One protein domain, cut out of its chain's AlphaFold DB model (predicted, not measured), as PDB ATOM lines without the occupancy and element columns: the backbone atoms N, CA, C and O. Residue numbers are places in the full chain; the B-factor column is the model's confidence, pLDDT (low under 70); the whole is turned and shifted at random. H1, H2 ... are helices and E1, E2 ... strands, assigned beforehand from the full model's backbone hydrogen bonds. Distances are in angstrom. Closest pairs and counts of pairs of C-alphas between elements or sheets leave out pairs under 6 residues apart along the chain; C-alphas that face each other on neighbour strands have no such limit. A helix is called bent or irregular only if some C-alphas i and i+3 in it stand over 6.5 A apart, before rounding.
ATOM      1  N   PRO A 230      82.979 -86.814 391.502       91.12
ATOM      2  CA  PRO A 230      83.779 -88.008 391.777       91.12
ATOM      3  C   PRO A 230      85.099 -88.038 390.994       91.12
ATOM      4  O   PRO A 230      86.031 -88.728 391.399       91.12
ATOM      5  N   ALA A 231      85.165 -87.339 389.858       90.75
ATOM      6  CA  ALA A 231      86.367 -87.235 389.044       90.75
ATOM      7  C   ALA A 231      87.285 -86.148 389.611       90.75
ATOM      8  O   ALA A 231      86.807 -85.070 389.953       90.75
ATOM      9  N   SER A 232      88.590 -86.421 389.650       93.75
ATOM     10  CA  SER A 232      89.614 -85.443 390.019       93.75
ATOM     11  C   SER A 232      90.629 -85.334 388.882       93.75
ATOM     12  O   SER A 232      91.602 -86.091 388.871       93.75
ATOM     13  N   PRO A 233      90.361 -84.472 387.883       96.50
ATOM     14  CA  PRO A 233      91.194 -84.378 386.698       96.50
ATOM     15  C   PRO A 233      92.627 -83.992 387.043       96.50
ATOM     16  O   PRO A 233      92.853 -83.132 387.898       96.50
ATOM     17  N   SER A 234      93.596 -84.613 386.381       96.00
ATOM     18  CA  SER A 234      95.015 -84.343 386.628       96.00
ATOM     19  C   SER A 234      95.465 -83.066 385.907       96.00
ATOM     20  O   SER A 234      95.338 -82.961 384.686       96.00
ATOM     21  N   VAL A 235      96.003 -82.095 386.651       96.56
ATOM     22  CA  VAL A 235      96.417 -80.779 386.143       96.56
ATOM     23  C   VAL A 235      97.900 -80.546 386.410       96.56
ATOM     24  O   VAL A 235      98.334 -80.371 387.553       96.56
ATOM     25  N   LEU A 236      98.681 -80.488 385.336       94.94
ATOM     26  CA  LEU A 236     100.058 -80.020 385.373       94.94
ATOM     27  C   LEU A 236     100.064 -78.498 385.576       94.94
ATOM     28  O   LEU A 236      99.439 -77.767 384.815       94.94
ATOM     29  N   LEU A 237     100.765 -78.006 386.596       93.62
ATOM     30  CA  LEU A 237     100.882 -76.575 386.894       93.62
ATOM     31  C   LEU A 237     102.346 -76.164 386.775       93.62
ATOM     32  O   LEU A 237     103.164 -76.644 387.560       93.62
ATOM     33  N   GLY A 238     102.684 -75.264 385.856       91.94
ATOM     34  CA  GLY A 238     104.052 -74.756 385.732       91.94
ATOM     35  C   GLY A 238     104.459 -74.402 384.308       91.94
ATOM     36  O   GLY A 238     103.636 -74.423 383.407       91.94
ATOM     37  N   THR A 239     105.730 -74.066 384.106       91.25
ATOM     38  CA  THR A 239     106.323 -73.801 382.782       91.25
ATOM     39  C   THR A 239     107.750 -74.324 382.749       91.25
ATOM     40  O   THR A 239     108.454 -74.249 383.758       91.25
ATOM     41  N   ILE A 240     108.237 -74.759 381.585       89.38
ATOM     42  CA  ILE A 240     109.686 -74.858 381.382       89.38
ATOM     43  C   ILE A 240     110.253 -73.432 381.362       89.38
ATOM     44  O   ILE A 240     109.903 -72.621 380.505       89.38
ATOM     45  N   ALA A 241     111.084 -73.099 382.345       83.38
ATOM     46  CA  ALA A 241     111.721 -71.796 382.471       83.38
ATOM     47  C   ALA A 241     112.992 -71.705 381.617       83.38
ATOM     48  O   ALA A 241     113.564 -72.709 381.197       83.38
ATOM     49  N   ARG A 242     113.507 -70.483 381.420       78.12
ATOM     50  CA  ARG A 242     114.768 -70.245 380.683       78.12
ATOM     51  C   ARG A 242     115.990 -70.926 381.304       78.12
ATOM     52  O   ARG A 242     116.994 -71.092 380.624       78.12
ATOM     53  N   SER A 243     115.918 -71.299 382.580       77.81
ATOM     54  CA  SER A 243     116.946 -72.104 383.248       77.81
ATOM     55  C   SER A 243     116.998 -73.554 382.752       77.81
ATOM     56  O   SER A 243     117.914 -74.274 383.137       77.81
ATOM     57  N   GLY A 244     116.023 -73.996 381.948       76.69
ATOM     58  CA  GLY A 244     115.866 -75.387 381.522       76.69
ATOM     59  C   GLY A 244     115.148 -76.269 382.547       76.69
ATOM     60  O   GLY A 244     114.984 -77.454 382.302       76.69
ATOM     61  N   GLN A 245     114.706 -75.718 383.684       84.06
ATOM     62  CA  GLN A 245     113.914 -76.441 384.684       84.06
ATOM     63  C   GLN A 245     112.417 -76.213 384.496       84.06
ATOM     64  O   GLN A 245     111.994 -75.137 384.067       84.06
ATOM     65  N   PHE A 246     111.607 -77.188 384.902       87.81
ATOM     66  CA  PHE A 246     110.166 -77.014 385.008       87.81
ATOM     67  C   PHE A 246     109.829 -76.316 386.332       87.81
ATOM     68  O   PHE A 246     109.969 -76.901 387.406       87.81
ATOM     69  N   GLN A 247     109.416 -75.051 386.263       87.44
ATOM     70  CA  GLN A 247     109.060 -74.239 387.424       87.44
ATOM     71  C   GLN A 247     107.574 -74.363 387.754       87.44
ATOM     72  O   GLN A 247     106.715 -74.119 386.907       87.44
ATOM     73  N   SER A 248     107.278 -74.688 389.009       87.94
ATOM     74  CA  SER A 248     105.933 -74.871 389.554       87.94
ATOM     75  C   SER A 248     105.780 -74.174 390.915       87.94
ATOM     76  O   SER A 248     106.688 -73.489 391.400       87.94
ATOM     77  N   ARG A 249     104.596 -74.301 391.523       83.19
ATOM     78  CA  ARG A 249     104.195 -73.605 392.753       83.19
ATOM     79  C   ARG A 249     103.935 -74.595 393.875       83.19
ATOM     80  O   ARG A 249     103.333 -75.648 393.660       83.19
ATOM     81  N   ASN A 250     104.397 -74.254 395.076       79.12
ATOM     82  CA  ASN A 250     104.198 -75.108 396.246       79.12
ATOM     83  C   ASN A 250     102.717 -75.131 396.672       79.12
ATOM     84  O   ASN A 250     101.886 -74.395 396.131       79.12
ATOM     85  N   ARG A 251     102.365 -75.967 397.650       83.94
ATOM     86  CA  ARG A 251     100.966 -76.128 398.076       83.94
ATOM     87  C   ARG A 251     100.271 -74.875 398.612       83.94
ATOM     88  O   ARG A 251      99.049 -74.816 398.553       83.94
ATOM     89  N   THR A 252     101.001 -73.905 399.152       77.75
ATOM     90  CA  THR A 252     100.397 -72.773 399.872       77.75
ATOM     91  C   THR A 252     100.072 -71.576 398.985       77.75
ATOM     92  O   THR A 252      99.431 -70.643 399.461       77.75
ATOM     93  N   ARG A 253     100.478 -71.590 397.708       82.88
ATOM     94  CA  ARG A 253     100.233 -70.479 396.778       82.88
ATOM     95  C   ARG A 253      98.873 -70.545 396.084       82.88
ATOM     96  O   ARG A 253      98.305 -71.620 395.882       82.88
ATOM     97  N   LEU A 254      98.394 -69.365 395.687       89.44
ATOM     98  CA  LEU A 254      97.098 -69.119 395.054       89.44
ATOM     99  C   LEU A 254      96.746 -70.139 393.962       89.44
ATOM    100  O   LEU A 254      95.685 -70.750 394.031       89.44
ATOM    101  N   GLU A 255      97.624 -70.367 392.984       90.81
ATOM    102  CA  GLU A 255      97.314 -71.212 391.821       90.81
ATOM    103  C   GLU A 255      97.215 -72.700 392.182       90.81
ATOM    104  O   GLU A 255      96.371 -73.431 391.665       90.81
ATOM    105  N   SER A 256      98.037 -73.134 393.135       90.94
ATOM    106  CA  SER A 256      97.989 -74.481 393.701       90.94
ATOM    107  C   SER A 256      96.670 -74.752 394.418       90.94
ATOM    108  O   SER A 256      96.063 -75.804 394.218       90.94
ATOM    109  N   ILE A 257      96.221 -73.794 395.233       93.62
ATOM    110  CA  ILE A 257      94.966 -73.894 395.980       93.62
ATOM    111  C   ILE A 257      93.771 -73.803 395.030       93.62
ATOM    112  O   ILE A 257      92.819 -74.551 395.209       93.62
ATOM    113  N   LEU A 258      93.823 -72.951 394.000       96.25
ATOM    114  CA  LEU A 258      92.762 -72.858 392.996       96.25
ATOM    115  C   LEU A 258      92.485 -74.206 392.318       96.25
ATOM    116  O   LEU A 258      91.324 -74.577 392.167       96.25
ATOM    117  N   ILE A 259      93.528 -74.946 391.930       96.62
ATOM    118  CA  ILE A 259      93.359 -76.270 391.314       96.62
ATOM    119  C   ILE A 259      92.751 -77.266 392.313       96.62
ATOM    120  O   ILE A 259      91.824 -77.987 391.952       96.62
ATOM    121  N   GLU A 260      93.227 -77.293 393.565       95.19
ATOM    122  CA  GLU A 260      92.663 -78.175 394.606       95.19
ATOM    123  C   GLU A 260      91.192 -77.828 394.919       95.19
ATOM    124  O   GLU A 260      90.344 -78.713 395.069       95.19
ATOM    125  N   ASP A 261      90.863 -76.539 394.985       97.69
ATOM    126  CA  ASP A 261      89.506 -76.048 395.230       97.69
ATOM    127  C   ASP A 261      88.576 -76.290 394.038       97.69
ATOM    128  O   ASP A 261      87.374 -76.477 394.228       97.69
ATOM    129  N   ALA A 262      89.127 -76.367 392.827       98.12
ATOM    130  CA  ALA A 262      88.409 -76.769 391.628       98.12
ATOM    131  C   ALA A 262      88.224 -78.290 391.496       98.12
ATOM    132  O   ALA A 262      87.640 -78.724 390.512       98.12
ATOM    133  N   GLY A 263      88.698 -79.100 392.451       96.94
ATOM    134  CA  GLY A 263      88.590 -80.564 392.403       96.94
ATOM    135  C   GLY A 263      89.686 -81.263 391.589       96.94
ATOM    136  O   GLY A 263      89.632 -82.480 391.412       96.94
ATOM    137  N   GLY A 264      90.700 -80.535 391.119       96.19
ATOM    138  CA  GLY A 264      91.808 -81.088 390.343       96.19
ATOM    139  C   GLY A 264      92.883 -81.768 391.197       96.19
ATOM    140  O   GLY A 264      93.170 -81.361 392.327       96.19
ATOM    141  N   ALA A 265      93.522 -82.787 390.628       94.00
ATOM    142  CA  ALA A 265      94.710 -83.429 391.176       94.00
ATOM    143  C   ALA A 265      95.979 -82.771 390.614       94.00
ATOM    144  O   ALA A 265      96.034 -82.407 389.443       94.00
ATOM    145  N   ARG A 266      97.028 -82.632 391.433       90.62
ATOM    146  CA  ARG A 266      98.301 -82.009 391.029       90.62
ATOM    147  C   ARG A 266      99.437 -83.028 391.087       90.62
ATOM    148  O   ARG A 266     100.014 -83.218 392.161       90.62
ATOM    149  N   PRO A 267      99.783 -83.681 389.968       85.19
ATOM    150  CA  PRO A 267     100.705 -84.811 389.989       85.19
ATOM    151  C   PRO A 267     102.135 -84.422 390.405       85.19
ATOM    152  O   PRO A 267     102.818 -85.209 391.055       85.19
ATOM    153  N   LEU A 268     102.563 -83.181 390.133       81.56
ATOM    154  CA  LEU A 268     103.885 -82.678 390.530       81.56
ATOM    155  C   LEU A 268     103.988 -82.191 391.975       81.56
ATOM    156  O   LEU A 268     105.098 -81.971 392.462       81.56
ATOM    157  N   LEU A 269     102.870 -82.030 392.687       78.94
ATOM    158  CA  LEU A 269     102.867 -81.358 393.985       78.94
ATOM    159  C   LEU A 269     103.819 -82.007 394.991       78.94
ATOM    160  O   LEU A 269     104.529 -81.311 395.705       78.94
ATOM    161  N   LYS A 270     103.859 -83.340 395.038       72.44
ATOM    162  CA  LYS A 270     104.717 -84.056 395.985       72.44
ATOM    163  C   LYS A 270     106.203 -83.816 395.704       72.44
ATOM    164  O   LYS A 270     106.955 -83.617 396.651       72.44
ATOM    165  N   ALA A 271     106.615 -83.820 394.435       67.94
ATOM    166  CA  ALA A 271     107.999 -83.541 394.049       67.94
ATOM    167  C   ALA A 271     108.397 -82.099 394.409       67.94
ATOM    168  O   ALA A 271     109.502 -81.864 394.899       67.94
ATOM    169  N   VAL A 272     107.461 -81.159 394.246       69.00
ATOM    170  CA  VAL A 272     107.620 -79.752 394.629       69.00
ATOM    171  C   VAL A 272     107.702 -79.599 396.160       69.00
ATOM    172  O   VAL A 272     108.668 -79.041 396.669       69.00
ATOM    173  N   ASP A 273     106.761 -80.151 396.929       66.31
ATOM    174  CA  ASP A 273     106.723 -80.002 398.396       66.31
ATOM    175  C   ASP A 273     107.862 -80.752 399.120       66.31
ATOM    176  O   ASP A 273     108.280 -80.341 400.202       66.31
ATOM    177  N   GLN A 274     108.390 -81.846 398.554       63.56
ATOM    178  CA  GLN A 274     109.486 -82.624 399.157       63.56
ATOM    179  C   GLN A 274     110.878 -82.010 398.956       63.56
ATOM    180  O   GLN A 274     111.868 -82.607 399.380       63.56
ATOM    181  N   GLY A 275     110.978 -80.827 398.346       54.41
ATOM    182  CA  GLY A 275     112.252 -80.125 398.253       54.41
ATOM    183  C   GLY A 275     113.273 -80.821 397.349       54.41
ATOM    184  O   GLY A 275     114.468 -80.649 397.554       54.41
ATOM    185  N   LEU A 276     112.826 -81.511 396.288       51.06
ATOM    186  CA  LEU A 276     113.671 -81.790 395.107       51.06
ATOM    187  C   LEU A 276     114.032 -80.499 394.330       51.06
ATOM    188  O   LEU A 276     114.558 -80.550 393.222       51.06
ATOM    189  N   LEU A 277     113.723 -79.348 394.926       52.75
ATOM    190  CA  LEU A 277     113.830 -77.998 394.417       52.75
ATOM    191  C   LEU A 277     115.179 -77.387 394.810       52.75
ATOM    192  O   LEU A 277     115.703 -77.653 395.890       52.75
ATOM    193  N   ASP A 278     115.690 -76.504 393.962       50.00
ATOM    194  CA  ASP A 278     116.945 -75.733 394.045       50.00
ATOM    195  C   ASP A 278     117.129 -74.800 395.273       50.00
ATOM    196  O   ASP A 278     117.906 -73.846 395.231       50.00
ATOM    197  N   GLY A 279     116.441 -75.053 396.389       47.03
ATOM    198  CA  GLY A 279     116.499 -74.239 397.602       47.03
ATOM    199  C   GLY A 279     115.565 -73.024 397.596       47.03
ATOM    200  O   GLY A 279     115.477 -72.349 398.619       47.03
ATOM    201  N   THR A 280     114.813 -72.763 396.518       49.28
ATOM    202  CA  THR A 280     113.858 -71.635 396.424       49.28
ATOM    203  C   THR A 280     112.470 -71.918 397.011       49.28
ATOM    204  O   THR A 280     111.633 -71.020 397.052       49.28
ATOM    205  N   ALA A 281     112.237 -73.117 397.564       50.03
ATOM    206  CA  ALA A 281     110.950 -73.535 398.137       50.03
ATOM    207  C   ALA A 281     110.379 -72.559 399.191       50.03
ATOM    208  O   ALA A 281     109.162 -72.403 399.291       50.03
ATOM    209  N   HIS A 282     111.253 -71.866 399.933       50.88
ATOM    210  CA  HIS A 282     110.892 -70.832 400.910       50.88
ATOM    211  C   HIS A 282     110.255 -69.579 400.280       50.88
ATOM    212  O   HIS A 282     109.531 -68.856 400.952       50.88
ATOM    213  N   LEU A 283     110.470 -69.339 398.982       52.78
ATOM    214  CA  LEU A 283     109.847 -68.255 398.212       52.78
ATOM    215  C   LEU A 283     108.471 -68.660 397.656       52.78
ATOM    216  O   LEU A 283     107.727 -67.836 397.125       52.78
ATOM    217  N   GLY A 284     108.089 -69.932 397.794       59.66
ATOM    218  CA  GLY A 284     106.827 -70.474 397.291       59.66
ATOM    219  C   GLY A 284     106.825 -70.902 395.823       59.66
ATOM    220  O   GLY A 284     105.768 -71.263 395.298       59.66
ATOM    221  N   PHE A 285     107.998 -70.913 395.184       68.81
ATOM    222  CA  PHE A 285     108.236 -71.469 393.848       68.81
ATOM    223  C   PHE A 285     109.304 -72.555 393.919       68.81
ATOM    224  O   PHE A 285     110.110 -72.580 394.846       68.81
ATOM    225  N   GLY A 286     109.280 -73.468 392.954       69.50
ATOM    226  CA  GLY A 286     110.239 -74.557 392.864       69.50
ATOM    227  C   GLY A 286     110.492 -74.972 391.426       69.50
ATOM    228  O   GLY A 286     109.541 -75.079 390.656       69.50
ATOM    229  N   GLY A 287     111.751 -75.228 391.071       75.38
ATOM    230  CA  GLY A 287     112.125 -75.905 389.829       75.38
ATOM    231  C   GLY A 287     112.441 -77.388 390.040       75.38
ATOM    232  O   GLY A 287     113.159 -77.737 390.974       75.38
ATOM    233  N   VAL A 288     111.933 -78.255 389.162       77.69
ATOM    234  CA  VAL A 288     112.383 -79.652 389.021       77.69
ATOM    235  C   VAL A 288     113.053 -79.853 387.661       77.69
ATOM    236  O   VAL A 288     112.871 -79.049 386.742       77.69
ATOM    237  N   ALA A 289     113.831 -80.927 387.517       83.12
ATOM    238  CA  ALA A 289     114.296 -81.366 386.204       83.12
ATOM    239  C   ALA A 289     113.093 -81.653 385.287       83.12
ATOM    240  O   ALA A 289     112.051 -82.116 385.760       83.12
ATOM    241  N   VAL A 290     113.213 -81.369 383.988       84.69
ATOM    242  CA  VAL A 290     112.103 -81.559 383.036       84.69
ATOM    243  C   VAL A 290     111.732 -83.035 382.931       84.69
ATOM    244  O   VAL A 290     110.558 -83.358 382.851       84.69
ATOM    245  N   GLU A 291     112.697 -83.936 383.061       80.81
ATOM    246  CA  GLU A 291     112.484 -85.381 383.084       80.81
ATOM    247  C   GLU A 291     111.603 -85.801 384.265       80.81
ATOM    248  O   GLU A 291     110.678 -86.588 384.101       80.81
ATOM    249  N   THR A 292     111.824 -85.214 385.447       82.94
ATOM    250  CA  THR A 292     110.946 -85.405 386.612       82.94
ATOM    251  C   THR A 292     109.556 -84.828 386.352       82.94
ATOM    252  O   THR A 292     108.554 -85.403 386.779       82.94
ATOM    253  N   ALA A 293     109.477 -83.696 385.644       87.56
ATOM    254  CA  ALA A 293     108.202 -83.112 385.249       87.56
ATOM    255  C   ALA A 293     107.418 -84.017 384.289       87.56
ATOM    256  O   ALA A 293     106.213 -84.169 384.461       87.56
ATOM    257  N   LEU A 294     108.100 -84.637 383.326       85.31
ATOM    258  CA  LEU A 294     107.531 -85.572 382.356       85.31
ATOM    259  C   LEU A 294     107.104 -86.884 383.014       85.31
ATOM    260  O   LEU A 294     105.983 -87.323 382.797       85.31
ATOM    261  N   GLU A 295     107.937 -87.459 383.884       84.62
ATOM    262  CA  GLU A 295     107.624 -88.696 384.615       84.62
ATOM    263  C   GLU A 295     106.350 -88.546 385.454       84.62
ATOM    264  O   GLU A 295     105.430 -89.356 385.381       84.62
ATOM    265  N   HIS A 296     106.261 -87.483 386.253       85.56
ATOM    266  CA  HIS A 296     105.067 -87.250 387.061       85.56
ATOM    267  C   HIS A 296     103.902 -86.687 386.234       85.56
ATOM    268  O   HIS A 296     102.745 -86.882 386.600       85.56
ATOM    269  N   GLY A 297     104.189 -85.980 385.141       84.94
ATOM    270  CA  GLY A 297     103.207 -85.358 384.255       84.94
ATOM    271  C   GLY A 297     102.629 -86.283 383.183       84.94
ATOM    272  O   GLY A 297     101.694 -85.861 382.509       84.94
ATOM    273  N   GLU A 298     103.128 -87.515 383.040       81.50
ATOM    274  CA  GLU A 298     102.752 -88.467 381.979       81.50
ATOM    275  C   GLU A 298     101.228 -88.663 381.868       81.50
ATOM    276  O   GLU A 298     100.675 -88.712 380.773       81.50
ATOM    277  N   GLY A 299     100.532 -88.711 383.009       84.44
ATOM    278  CA  GLY A 299      99.074 -88.857 383.084       84.44
ATOM    279  C   GLY A 299      98.294 -87.550 383.265       84.44
ATOM    280  O   GLY A 299      97.148 -87.597 383.711       84.44
ATOM    281  N   ALA A 300      98.898 -86.380 383.039       94.31
ATOM    282  CA  ALA A 300      98.187 -85.108 383.146       94.31
ATOM    283  C   ALA A 300      97.168 -84.949 382.007       94.31
ATOM    284  O   ALA A 300      97.487 -85.152 380.839       94.31
ATOM    285  N   GLU A 301      95.944 -84.548 382.347       96.31
ATOM    286  CA  GLU A 301      94.866 -84.296 381.379       96.31
ATOM    287  C   GLU A 301      94.879 -82.846 380.888       96.31
ATOM    288  O   GLU A 301      94.537 -82.570 379.737       96.31
ATOM    289  N   TYR A 302      95.303 -81.930 381.763       97.44
ATOM    290  CA  TYR A 302      95.380 -80.494 381.514       97.44
ATOM    291  C   TYR A 302      96.749 -79.948 381.905       97.44
ATOM    292  O   TYR A 302      97.399 -80.466 382.816       97.44
ATOM    293  N   TRP A 303      97.164 -78.857 381.263       96.38
ATOM    294  CA  TRP A 303      98.357 -78.109 381.655       96.38
ATOM    295  C   TRP A 303      98.053 -76.619 381.757       96.38
ATOM    296  O   TRP A 303      97.642 -75.992 380.788       96.38
ATOM    297  N   PHE A 304      98.259 -76.042 382.938       95.81
ATOM    298  CA  PHE A 304      98.199 -74.602 383.157       95.81
ATOM    299  C   PHE A 304      99.611 -74.017 383.195       95.81
ATOM    300  O   PHE A 304     100.375 -74.237 384.145       95.81
ATOM    301  N   ASP A 305      99.940 -73.275 382.142       93.12
ATOM    302  CA  ASP A 305     101.190 -72.550 381.998       93.12
ATOM    303  C   ASP A 305     101.252 -71.358 382.964       93.12
ATOM    304  O   ASP A 305     100.318 -70.562 383.095       93.12
ATOM    305  N   MET A 306     102.391 -71.245 383.650       87.38
ATOM    306  CA  MET A 306     102.616 -70.270 384.719       87.38
ATOM    307  C   MET A 306     103.515 -69.099 384.319       87.38
ATOM    308  O   MET A 306     104.000 -68.373 385.196       87.38
ATOM    309  N   ALA A 307     103.757 -68.884 383.024       84.06
ATOM    310  CA  ALA A 307     104.615 -67.799 382.583       84.06
ATOM    311  C   ALA A 307     104.091 -66.428 383.055       84.06
ATOM    312  O   ALA A 307     102.937 -66.072 382.822       84.06
ATOM    313  N   TYR A 308     104.982 -65.653 383.704       76.31
ATOM    314  CA  TYR A 308     104.997 -64.179 383.801       76.31
ATOM    315  C   TYR A 308     103.866 -63.470 383.039       76.31
ATOM    316  O   TYR A 308     102.739 -63.276 383.502       76.31
ATOM    317  N   ILE A 309     104.276 -63.178 381.815       74.25
ATOM    318  CA  ILE A 309     103.555 -62.655 380.680       74.25
ATOM    319  C   ILE A 309     103.924 -63.651 379.572       74.25
ATOM    320  O   ILE A 309     105.084 -63.637 379.147       74.25
ATOM    321  N   PRO A 310     103.037 -64.584 379.191       74.38
ATOM    322  CA  PRO A 310     103.338 -65.529 378.123       74.38
ATOM    323  C   PRO A 310     103.495 -64.761 376.805       74.38
ATOM    324  O   PRO A 310     102.644 -63.946 376.440       74.38
ATOM    325  N   SER A 311     104.612 -64.990 376.111       78.00
ATOM    326  CA  SER A 311     104.805 -64.534 374.729       78.00
ATOM    327  C   SER A 311     104.200 -65.511 373.728       78.00
ATOM    328  O   SER A 311     103.816 -65.098 372.640       78.00
ATOM    329  N   GLU A 312     104.102 -66.782 374.112       86.25
ATOM    330  CA  GLU A 312     103.609 -67.880 373.294       86.25
ATOM    331  C   GLU A 312     102.111 -68.098 373.548       86.25
ATOM    332  O   GLU A 312     101.662 -68.143 374.696       86.25
ATOM    333  N   ARG A 313     101.334 -68.239 372.476       87.31
ATOM    334  CA  ARG A 313      99.878 -68.462 372.495       87.31
ATOM    335  C   ARG A 313      99.465 -69.731 371.763       87.31
ATOM    336  O   ARG A 313      98.352 -70.213 371.942       87.31
ATOM    337  N   THR A 314     100.362 -70.281 370.955       90.12
ATOM    338  CA  THR A 314     100.096 -71.452 370.125       90.12
ATOM    339  C   THR A 314     101.103 -72.561 370.409       90.12
ATOM    340  O   THR A 314     102.253 -72.299 370.766       90.12
ATOM    341  N   VAL A 315     100.693 -73.817 370.224       89.50
ATOM    342  CA  VAL A 315     101.578 -74.982 370.371       89.50
ATOM    343  C   VAL A 315     102.874 -74.814 369.553       89.50
ATOM    344  O   VAL A 315     103.941 -75.021 370.129       89.50
ATOM    345  N   PRO A 316     102.850 -74.374 368.274       86.69
ATOM    346  CA  PRO A 316     104.062 -74.046 367.518       86.69
ATOM    347  C   PRO A 316     105.041 -73.106 368.224       86.69
ATOM    348  O   PRO A 316     106.228 -73.414 368.280       86.69
ATOM    349  N   GLU A 317     104.566 -72.000 368.799       87.88
ATOM    350  CA  GLU A 317     105.424 -71.034 369.502       87.88
ATOM    351  C   GLU A 317     106.030 -71.645 370.775       87.88
ATOM    352  O   GLU A 317     107.208 -71.439 371.077       87.88
ATOM    353  N   PHE A 318     105.255 -72.457 371.505       88.38
ATOM    354  CA  PHE A 318     105.772 -73.209 372.651       88.38
ATOM    355  C   PHE A 318     106.859 -74.205 372.227       88.38
ATOM    356  O   PHE A 318     107.893 -74.292 372.893       88.38
ATOM    357  N   LEU A 319     106.663 -74.935 371.127       85.69
ATOM    358  CA  LEU A 319     107.638 -75.899 370.609       85.69
ATOM    359  C   LEU A 319     108.900 -75.225 370.065       85.69
ATOM    360  O   LEU A 319     109.998 -75.727 370.290       85.69
ATOM    361  N   GLU A 320     108.767 -74.076 369.399       83.81
ATOM    362  CA  GLU A 320     109.906 -73.278 368.933       83.81
ATOM    363  C   GLU A 320     110.772 -72.814 370.110       83.81
ATOM    364  O   GLU A 320     112.000 -72.899 370.061       83.81
ATOM    365  N   ARG A 321     110.134 -72.375 371.203       82.50
ATOM    366  CA  ARG A 321     110.835 -71.986 372.431       82.50
ATOM    367  C   ARG A 321     111.538 -73.172 373.089       82.50
ATOM    368  O   ARG A 321     112.662 -73.022 373.571       82.50
ATOM    369  N   ASN A 322     110.851 -74.307 373.199       83.00
ATOM    370  CA  ASN A 322     111.414 -75.542 373.731       83.00
ATOM    371  C   ASN A 322     110.650 -76.768 373.185       83.00
ATOM    372  O   ASN A 322     109.486 -76.955 373.558       83.00
ATOM    373  N   PRO A 323     111.296 -77.634 372.379       81.62
ATOM    374  CA  PRO A 323     110.661 -78.823 371.811       81.62
ATOM    375  C   PRO A 323     110.073 -79.786 372.852       81.62
ATOM    376  O   PRO A 323     109.047 -80.401 372.582       81.62
ATOM    377  N   LEU A 324     110.643 -79.848 374.066       83.44
ATOM    378  CA  LEU A 324     110.157 -80.705 375.160       83.44
ATOM    379  C   LEU A 324     108.757 -80.313 375.654       83.44
ATOM    380  O   LEU A 324     108.103 -81.090 376.340       83.44
ATOM    381  N   ASN A 325     108.251 -79.125 375.295       86.81
ATOM    382  CA  ASN A 325     106.849 -78.788 375.555       86.81
ATOM    383  C   ASN A 325     105.888 -79.766 374.849       86.81
ATOM    384  O   ASN A 325     104.772 -79.960 375.326       86.81
ATOM    385  N   GLY A 326     106.313 -80.387 373.740       84.75
ATOM    386  CA  GLY A 326     105.533 -81.374 372.989       84.75
ATOM    387  C   GLY A 326     105.392 -82.726 373.681       84.75
ATOM    388  O   GLY A 326     104.452 -83.459 373.376       84.75
ATOM    389  N   ASP A 327     106.263 -83.020 374.646       86.25
ATOM    390  CA  ASP A 327     106.247 -84.282 375.389       86.25
ATOM    391  C   ASP A 327     105.170 -84.290 376.491       86.25
ATOM    392  O   ASP A 327     104.812 -85.343 377.019       86.25
ATOM    393  N   PHE A 328     104.591 -83.128 376.819       88.25
ATOM    394  CA  PHE A 328     103.422 -83.046 377.690       88.25
ATOM    395  C   PHE A 328     102.141 -83.259 376.880       88.25
ATOM    396  O   PHE A 328     101.725 -82.386 376.113       88.25
ATOM    397  N   ALA A 329     101.459 -84.384 377.111       89.38
ATOM    398  CA  ALA A 329     100.223 -84.746 376.409       89.38
ATOM    399  C   ALA A 329      99.158 -83.622 376.352       89.38
ATOM    400  O   ALA A 329      98.574 -83.429 375.283       89.38
ATOM    401  N   PRO A 330      98.920 -82.814 377.412       94.25
ATOM    402  CA  PRO A 330      97.966 -81.708 377.326       94.25
ATOM    403  C   PRO A 330      98.308 -80.651 376.270       94.25
ATOM    404  O   PRO A 330      97.393 -80.051 375.707       94.25
ATOM    405  N   MET A 331      99.595 -80.415 375.986       89.94
ATOM    406  CA  MET A 331     100.029 -79.431 374.986       89.94
ATOM    407  C   MET A 331      99.590 -79.861 373.587       89.94
ATOM    408  O   MET A 331      98.957 -79.097 372.864       89.94
ATOM    409  N   THR A 332      99.858 -81.112 373.218       79.75
ATOM    410  CA  THR A 332      99.520 -81.641 371.890       79.75
ATOM    411  C   THR A 332      98.036 -81.981 371.744       79.75
ATOM    412  O   THR A 332      97.494 -81.867 370.647       79.75
ATOM    413  N   ALA A 333      97.347 -82.313 372.842       85.69
ATOM    414  CA  ALA A 333      95.901 -82.547 372.867       85.69
ATOM    415  C   ALA A 333      95.054 -81.259 372.833       85.69
ATOM    416  O   ALA A 333      93.831 -81.333 372.722       85.69
ATOM    417  N   GLY A 334      95.675 -80.079 372.946       88.31
ATOM    418  CA  GLY A 334      94.962 -78.804 373.025       88.31
ATOM    419  C   GLY A 334      94.242 -78.583 374.359       88.31
ATOM    420  O   GLY A 334      93.266 -77.841 374.402       88.31
ATOM    421  N   ASN A 335      94.714 -79.208 375.439       95.69
ATOM    422  CA  ASN A 335      94.228 -79.032 376.813       95.69
ATOM    423  C   ASN A 335      95.212 -78.209 377.668       95.69
ATOM    424  O   ASN A 335      95.236 -78.321 378.899       95.69
ATOM    425  N   ALA A 336      96.046 -77.397 377.020       95.75
ATOM    426  CA  ALA A 336      96.963 -76.481 377.678       95.75
ATOM    427  C   ALA A 336      96.396 -75.052 377.681       95.75
ATOM    428  O   ALA A 336      95.770 -74.621 376.712       95.75
ATOM    429  N   PHE A 337      96.595 -74.325 378.779       95.75
ATOM    430  CA  PHE A 337      96.031 -72.997 379.008       95.75
ATOM    431  C   PHE A 337      97.083 -72.058 379.588       95.75
ATOM    432  O   PHE A 337      97.886 -72.467 380.423       95.75
ATOM    433  N   HIS A 338      97.041 -70.789 379.199       92.56
ATOM    434  CA  HIS A 338      97.896 -69.737 379.738       92.56
ATOM    435  C   HIS A 338      97.064 -68.623 380.382       92.56
ATOM    436  O   HIS A 338      95.913 -68.380 380.023       92.56
ATOM    437  N   ARG A 339      97.661 -67.868 381.298       87.75
ATOM    438  CA  ARG A 339      96.978 -66.835 382.099       87.75
ATOM    439  C   ARG A 339      96.808 -65.459 381.437       87.75
ATOM    440  O   ARG A 339      96.846 -64.434 382.112       87.75
ATOM    441  N   TYR A 340      96.673 -65.445 380.113       84.44
ATOM    442  CA  TYR A 340      96.615 -64.232 379.287       84.44
ATOM    443  C   TYR A 340      95.264 -64.026 378.584       84.44
ATOM    444  O   TYR A 340      95.205 -63.305 377.590       84.44
ATOM    445  N   GLY A 341      94.175 -64.621 379.096       82.06
ATOM    446  CA  GLY A 341      92.832 -64.489 378.496       82.06
ATOM    447  C   GLY A 341      92.338 -63.044 378.408       82.06
ATOM    448  O   GLY A 341      91.663 -62.660 377.455       82.06
ATOM    449  N   ARG A 342      92.760 -62.199 379.355       80.75
ATOM    450  CA  ARG A 342      92.594 -60.739 379.318       80.75
ATOM    451  C   ARG A 342      93.919 -60.030 379.555       80.75
ATOM    452  O   ARG A 342      94.086 -59.297 380.524       80.75
ATOM    453  N   GLU A 343      94.880 -60.270 378.670       76.44
ATOM    454  CA  GLU A 343      96.228 -59.697 378.755       76.44
ATOM    455  C   GLU A 343      96.812 -59.780 380.187       76.44
ATOM    456  O   GLU A 343      96.853 -60.856 380.780       76.44
ATOM    457  N   SER A 344      97.250 -58.659 380.773       70.94
ATOM    458  CA  SER A 344      97.834 -58.600 382.119       70.94
ATOM    459  C   SER A 344      96.815 -58.537 383.270       70.94
ATOM    460  O   SER A 344      97.225 -58.418 384.425       70.94
ATOM    461  N   ASP A 345      95.506 -58.616 383.002       82.38
ATOM    462  CA  ASP A 345      94.452 -58.410 384.010       82.38
ATOM    463  C   ASP A 345      94.420 -59.493 385.102       82.38
ATOM    464  O   ASP A 345      93.947 -59.246 386.214       82.38
ATOM    465  N   TYR A 346      94.998 -60.672 384.833       87.00
ATOM    466  CA  TYR A 346      95.185 -61.730 385.834       87.00
ATOM    467  C   TYR A 346      95.862 -61.195 387.105       87.00
ATOM    468  O   TYR A 346      95.426 -61.477 388.219       87.00
ATOM    469  N   HIS A 347      96.911 -60.381 386.947       82.25
ATOM    470  CA  HIS A 347      97.715 -59.869 388.066       82.25
ATOM    471  C   HIS A 347      97.103 -58.647 388.755       82.25
ATOM    472  O   HIS A 347      97.663 -58.152 389.729       82.25
ATOM    473  N   SER A 348      95.965 -58.159 388.260       83.19
ATOM    474  CA  SER A 348      95.251 -57.015 388.821       83.19
ATOM    475  C   SER A 348      93.846 -57.440 389.246       83.19
ATOM    476  O   SER A 348      93.644 -57.796 390.405       83.19
ATOM    477  N   THR A 349      92.875 -57.519 388.329       87.81
ATOM    478  CA  THR A 349      91.506 -57.933 388.674       87.81
ATOM    479  C   THR A 349      91.455 -59.360 389.214       87.81
ATOM    480  O   THR A 349      90.662 -59.629 390.117       87.81
ATOM    481  N   GLY A 350      92.321 -60.261 388.736       89.25
ATOM    482  CA  GLY A 350      92.411 -61.624 389.269       89.25
ATOM    483  C   GLY A 350      92.730 -61.663 390.768       89.25
ATOM    484  O   GLY A 350      92.134 -62.471 391.478       89.25
ATOM    485  N   ALA A 351      93.539 -60.727 391.284       87.69
ATOM    486  CA  ALA A 351      93.849 -60.629 392.715       87.69
ATOM    487  C   ALA A 351      92.593 -60.417 393.573       87.69
ATOM    488  O   ALA A 351      92.490 -60.952 394.668       87.69
ATOM    489  N   VAL A 352      91.609 -59.663 393.067       91.88
ATOM    490  CA  VAL A 352      90.375 -59.337 393.802       91.88
ATOM    491  C   VAL A 352      89.154 -60.138 393.351       91.88
ATOM    492  O   VAL A 352      88.080 -59.951 393.915       91.88
ATOM    493  N   ARG A 353      89.279 -61.015 392.345       94.50
ATOM    494  CA  ARG A 353      88.185 -61.816 391.755       94.50
ATOM    495  C   ARG A 353      88.489 -63.311 391.769       94.50
ATOM    496  O   ARG A 353      88.400 -63.996 390.747       94.50
ATOM    497  N   ALA A 354      88.798 -63.825 392.958       96.81
ATOM    498  CA  ALA A 354      89.019 -65.251 393.187       96.81
ATOM    499  C   ALA A 354      87.837 -66.122 392.722       96.81
ATOM    500  O   ALA A 354      88.046 -67.227 392.229       96.81
ATOM    501  N   ASP A 355      86.604 -65.614 392.831       98.00
ATOM    502  CA  ASP A 355      85.388 -66.275 392.348       98.00
ATOM    503  C   ASP A 355      85.439 -66.569 390.841       98.00
ATOM    504  O   ASP A 355      85.032 -67.645 390.410       98.00
ATOM    505  N   ILE A 356      85.964 -65.641 390.037       97.31
ATOM    506  CA  ILE A 356      86.110 -65.826 388.589       97.31
ATOM    507  C   ILE A 356      87.307 -66.723 388.271       97.31
ATOM    508  O   ILE A 356      87.169 -67.607 387.431       97.31
ATOM    509  N   LEU A 357      88.448 -66.545 388.949       96.81
ATOM    510  CA  LEU A 357      89.614 -67.422 388.768       96.81
ATOM    511  C   LEU A 357      89.248 -68.894 388.990       96.81
ATOM    512  O   LEU A 357      89.605 -69.755 388.189       96.81
ATOM    513  N   LEU A 358      88.484 -69.177 390.050       98.44
ATOM    514  CA  LEU A 358      88.008 -70.528 390.320       98.44
ATOM    515  C   LEU A 358      87.033 -71.012 389.239       98.44
ATOM    516  O   LEU A 358      87.137 -72.155 388.803       98.44
ATOM    517  N   LYS A 359      86.107 -70.161 388.777       98.50
ATOM    518  CA  LYS A 359      85.166 -70.521 387.703       98.50
ATOM    519  C   LYS A 359      85.857 -70.852 386.387       98.50
ATOM    520  O   LYS A 359      85.444 -71.819 385.755       98.50
ATOM    521  N   ASP A 360      86.892 -70.106 385.996       98.00
ATOM    522  CA  ASP A 360      87.695 -70.421 384.808       98.00
ATOM    523  C   ASP A 360      88.224 -71.854 384.911       98.00
ATOM    524  O   ASP A 360      87.929 -72.689 384.059       98.00
ATOM    525  N   ILE A 361      88.902 -72.175 386.014       97.94
ATOM    526  CA  ILE A 361      89.513 -73.491 386.218       97.94
ATOM    527  C   ILE A 361      88.459 -74.597 386.280       97.94
ATOM    528  O   ILE A 361      88.598 -75.605 385.590       97.94
ATOM    529  N   VAL A 362      87.379 -74.402 387.042       98.38
ATOM    530  CA  VAL A 362      86.273 -75.369 387.133       98.38
ATOM    531  C   VAL A 362      85.624 -75.588 385.768       98.38
ATOM    532  O   VAL A 362      85.314 -76.724 385.428       98.38
ATOM    533  N   SER A 363      85.444 -74.544 384.959       97.50
ATOM    534  CA  SER A 363      84.882 -74.687 383.611       97.50
ATOM    535  C   SER A 363      85.816 -75.420 382.644       97.50
ATOM    536  O   SER A 363      85.329 -76.069 381.723       97.50
ATOM    537  N   ILE A 364      87.132 -75.364 382.868       96.94
ATOM    538  CA  ILE A 364      88.122 -76.085 382.063       96.94
ATOM    539  C   ILE A 364      88.137 -77.565 382.437       96.94
ATOM    540  O   ILE A 364      87.944 -78.417 381.576       96.94
ATOM    541  N   ILE A 365      88.340 -77.882 383.719       97.06
ATOM    542  CA  ILE A 365      88.566 -79.272 384.150       97.06
ATOM    543  C   ILE A 365      87.255 -80.030 384.412       97.06
ATOM    544  O   ILE A 365      87.223 -81.260 384.412       97.06
ATOM    545  N   HIS A 366      86.142 -79.306 384.568       96.62
ATOM    546  CA  HIS A 366      84.788 -79.845 384.688       96.62
ATOM    547  C   HIS A 366      83.803 -79.116 383.747       96.62
ATOM    548  O   HIS A 366      82.875 -78.443 384.214       96.62
ATOM    549  N   PRO A 367      83.920 -79.288 382.414       91.56
ATOM    550  CA  PRO A 367      83.185 -78.492 381.417       91.56
ATOM    551  C   PRO A 367      81.653 -78.567 381.521       91.56
ATOM    552  O   PRO A 367      80.943 -77.689 381.032       91.56
ATOM    553  N   GLY A 368      81.114 -79.583 382.202       93.50
ATOM    554  CA  GLY A 368      79.678 -79.718 382.458       93.50
ATOM    555  C   GLY A 368      79.127 -78.892 383.631       93.50
ATOM    556  O   GLY A 368      77.908 -78.755 383.729       93.50
ATOM    557  N   LEU A 369      79.967 -78.356 384.526       96.12
ATOM    558  CA  LEU A 369      79.496 -77.684 385.749       96.12
ATOM    559  C   LEU A 369      79.112 -76.225 385.533       96.12
ATOM    560  O   LEU A 369      78.178 -75.735 386.168       96.12
ATOM    561  N   LEU A 370      79.814 -75.536 384.633       96.25
ATOM    562  CA  LEU A 370      79.625 -74.114 384.357       96.25
ATOM    563  C   LEU A 370      79.466 -73.867 382.843       96.25
ATOM    564  O   LEU A 370      80.243 -73.120 382.259       96.25
ATOM    565  N   PRO A 371      78.446 -74.452 382.182       89.06
ATOM    566  CA  PRO A 371      78.348 -74.491 380.715       89.06
ATOM    567  C   PRO A 371      78.166 -73.121 380.040       89.06
ATOM    568  O   PRO A 371      78.308 -73.009 378.828       89.06
ATOM    569  N   ASN A 372      77.820 -72.085 380.809       92.62
ATOM    570  CA  ASN A 372      77.654 -70.714 380.318       92.62
ATOM    571  C   ASN A 372      78.794 -69.783 380.759       92.62
ATOM    572  O   ASN A 372      78.730 -68.582 380.494       92.62
ATOM    573  N   HIS A 373      79.787 -70.298 381.490       95.94
ATOM    574  CA  HIS A 373      80.936 -69.507 381.908       95.94
ATOM    575  C   HIS A 373      81.883 -69.331 380.725       95.94
ATOM    576  O   HIS A 373      82.211 -70.289 380.033       95.94
ATOM    577  N   GLN A 374      82.288 -68.091 380.479       94.50
ATOM    578  CA  GLN A 374      83.316 -67.766 379.499       94.50
ATOM    579  C   GLN A 374      84.598 -67.482 380.259       94.50
ATOM    580  O   GLN A 374      84.554 -66.754 381.253       94.50
ATOM    581  N   LEU A 375      85.713 -68.031 379.777       94.94
ATOM    582  CA  LEU A 375      87.010 -67.792 380.394       94.94
ATOM    583  C   LEU A 375      87.324 -66.292 380.416       94.94
ATOM    584  O   LEU A 375      87.024 -65.559 379.466       94.94
ATOM    585  N   VAL A 376      87.881 -65.833 381.534       93.81
ATOM    586  CA  VAL A 376      88.191 -64.419 381.771       93.81
ATOM    587  C   VAL A 376      89.694 -64.207 381.868       93.81
ATOM    588  O   VAL A 376      90.230 -63.308 381.231       93.81
ATOM    589  N   PHE A 377      90.366 -65.001 382.685       92.12
ATOM    590  CA  PHE A 377      91.774 -64.854 383.021       92.12
ATOM    591  C   PHE A 377      92.642 -65.908 382.341       92.12
ATOM    592  O   PHE A 377      93.797 -65.635 382.009       92.12
ATOM    593  N   LEU A 378      92.089 -67.097 382.104       93.56
ATOM    594  CA  LEU A 378      92.752 -68.156 381.356       93.56
ATOM    595  C   LEU A 378      92.345 -68.110 379.882       93.56
ATOM    596  O   LEU A 378      91.221 -67.752 379.549       93.56
ATOM    597  N   ASP A 379      93.265 -68.490 379.007       92.50
ATOM    598  CA  ASP A 379      92.985 -68.754 377.598       92.50
ATOM    599  C   ASP A 379      93.627 -70.064 377.185       92.50
ATOM    600  O   ASP A 379      94.602 -70.508 377.800       92.50
ATOM    601  N   ARG A 380      93.089 -70.672 376.139       93.69
ATOM    602  CA  ARG A 380      93.591 -71.936 375.616       93.69
ATOM    603  C   ARG A 380      94.775 -71.698 374.681       93.69
ATOM    604  O   ARG A 380      94.741 -70.791 373.859       93.69
ATOM    605  N   ILE A 381      95.789 -72.550 374.782       93.69
ATOM    606  CA  ILE A 381      96.919 -72.579 373.852       93.69
ATOM    607  C   ILE A 381      96.459 -73.311 372.589       93.69
ATOM    608  O   ILE A 381      96.147 -74.505 372.630       93.69
ATOM    609  N   GLU A 382      96.364 -72.587 371.475       90.38
ATOM    610  CA  GLU A 382      95.802 -73.110 370.225       90.38
ATOM    611  C   GLU A 382      96.740 -74.136 369.580       90.38
ATOM    612  O   GLU A 382      97.957 -73.941 369.496       90.38
ATOM    613  N   THR A 383      96.180 -75.244 369.097       87.06
ATOM    614  CA  THR A 383      96.961 -76.283 368.415       87.06
ATOM    615  C   THR A 383      97.383 -75.837 367.015       87.06
ATOM    616  O   THR A 383      96.760 -74.971 366.399       87.06
ATOM    617  N   ALA A 384      98.412 -76.486 366.462       80.50
ATOM    618  CA  ALA A 384      98.863 -76.250 365.091       80.50
ATOM    619  C   ALA A 384      97.709 -76.361 364.066       80.50
ATOM    620  O   ALA A 384      97.556 -75.502 363.198       80.50
ATOM    621  N   ALA A 385      96.837 -77.364 364.219       78.00
ATOM    622  CA  ALA A 385      95.698 -77.575 363.328       78.00
ATOM    623  C   ALA A 385      94.686 -76.413 363.355       78.00
ATOM    624  O   ALA A 385      94.119 -76.061 362.321       78.00
TER     625      ALA A 385
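Overview. This is residues 230 to 385 of the 776 residues of the protein "ABC transporter substrate-binding protein" of Dehalococcoidia bacterium (UniProt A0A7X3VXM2). A small parallel sheet of three short strands, E1, E4 and E5, makes the middle of the domain, and mostly short helices are set loosely around it, among them H1 and H10, packed together. A short two-stranded ribbon, E2 and E3, lies off E1 with H2 and H3 by it, H5 to H7, which follow E4 and precede E5 along the chain, form a cluster of which H7 meets the sheet, and a long stretch without a named element, residues 366 to 385, comes back past E5, where residues 379 to 380 pair antiparallel with residues 337 to 338. The printed part has 156 residues, with ten named helices and five named strands in the order E1 E2 H1 H2 H3 E3 H4 E4 H5 H6 H7 E5 H8 H9 H10, and is mixed, helices and strands. It is compact, with a radius of gyration of the C-alphas of 14.5 A and spans of 40 by 36 by 33 A.

Arrangement. E1, residues 235 to 237, is the parallel neighbour of E4, residues 302 to 305, with N 236 and O 302 2.8 A apart. E5, residues 336 to 338, is parallel to E4 on its other side, with N 337 and O 303 2.8 A apart. E2, residues 246 to 249, and E3, residues 285 to 288, are antiparallel, with N 248 and O 286 2.8 A apart. H1, residues 254 to 261, touches H10, residues 354 to 365, through 357 to 361 of H10 alone; the closest C-alphas, Leu 258 and Leu 358, are 5.9 A apart, at a steep tilt of 58 degrees, the same way. H4, residues 290 to 297, only grazes the three-stranded sheet, as do H1, H10 and H7, residues 329 to 332. H2, residues 269 to 273, is near H4 and close to but not clearly touching H3, residues 280 to 283; their closest C-alphas, Asp 273 and Ala 281, are 7.7 A apart. E4, then H5, residues 315 to 321, H6, residues 323 to 327, and H7, then E5 make a strand-helix-strand unit, two parallel neighbour strands with helices between. H5 and H6 touch, with the closest C-alphas, Leu 319 and Asn 325, 5.8 A apart. H8, residues 343 to 347, and H9, residues 349 to 352, meet only through their link. Each O i to N i+4 pair is within hydrogen-bond range in H1, H2, H4, H5 and H10; H6 has 0 of 1, with 2 of 2 O i to N i+3 pairs, H8 has 0 of 1, with 1 of 2, and H3, H7 and H9 are too short for an i+4 pair.

Along the chain. E1 begins at C-alpha 235 (96.417, -80.779, 386.143). E2 and E3 each measure 10.4 A, H1 10.3 A and E4 9.9 A. H8 is irregular, with C-alphas 343 and 346 7.4 A apart. H10 measures 16.7 A and ends at C-alpha 365 (88.566, -79.272, 384.150).

Size, cuts and confidence. The C-alphas of Gly 279 and Asn 372, the two farthest apart, are 42.7 A from each other. The printed part has no cut, and no link is long. Mean pLDDT of the printed part is 85.5; residues 271 to 286 are under 70.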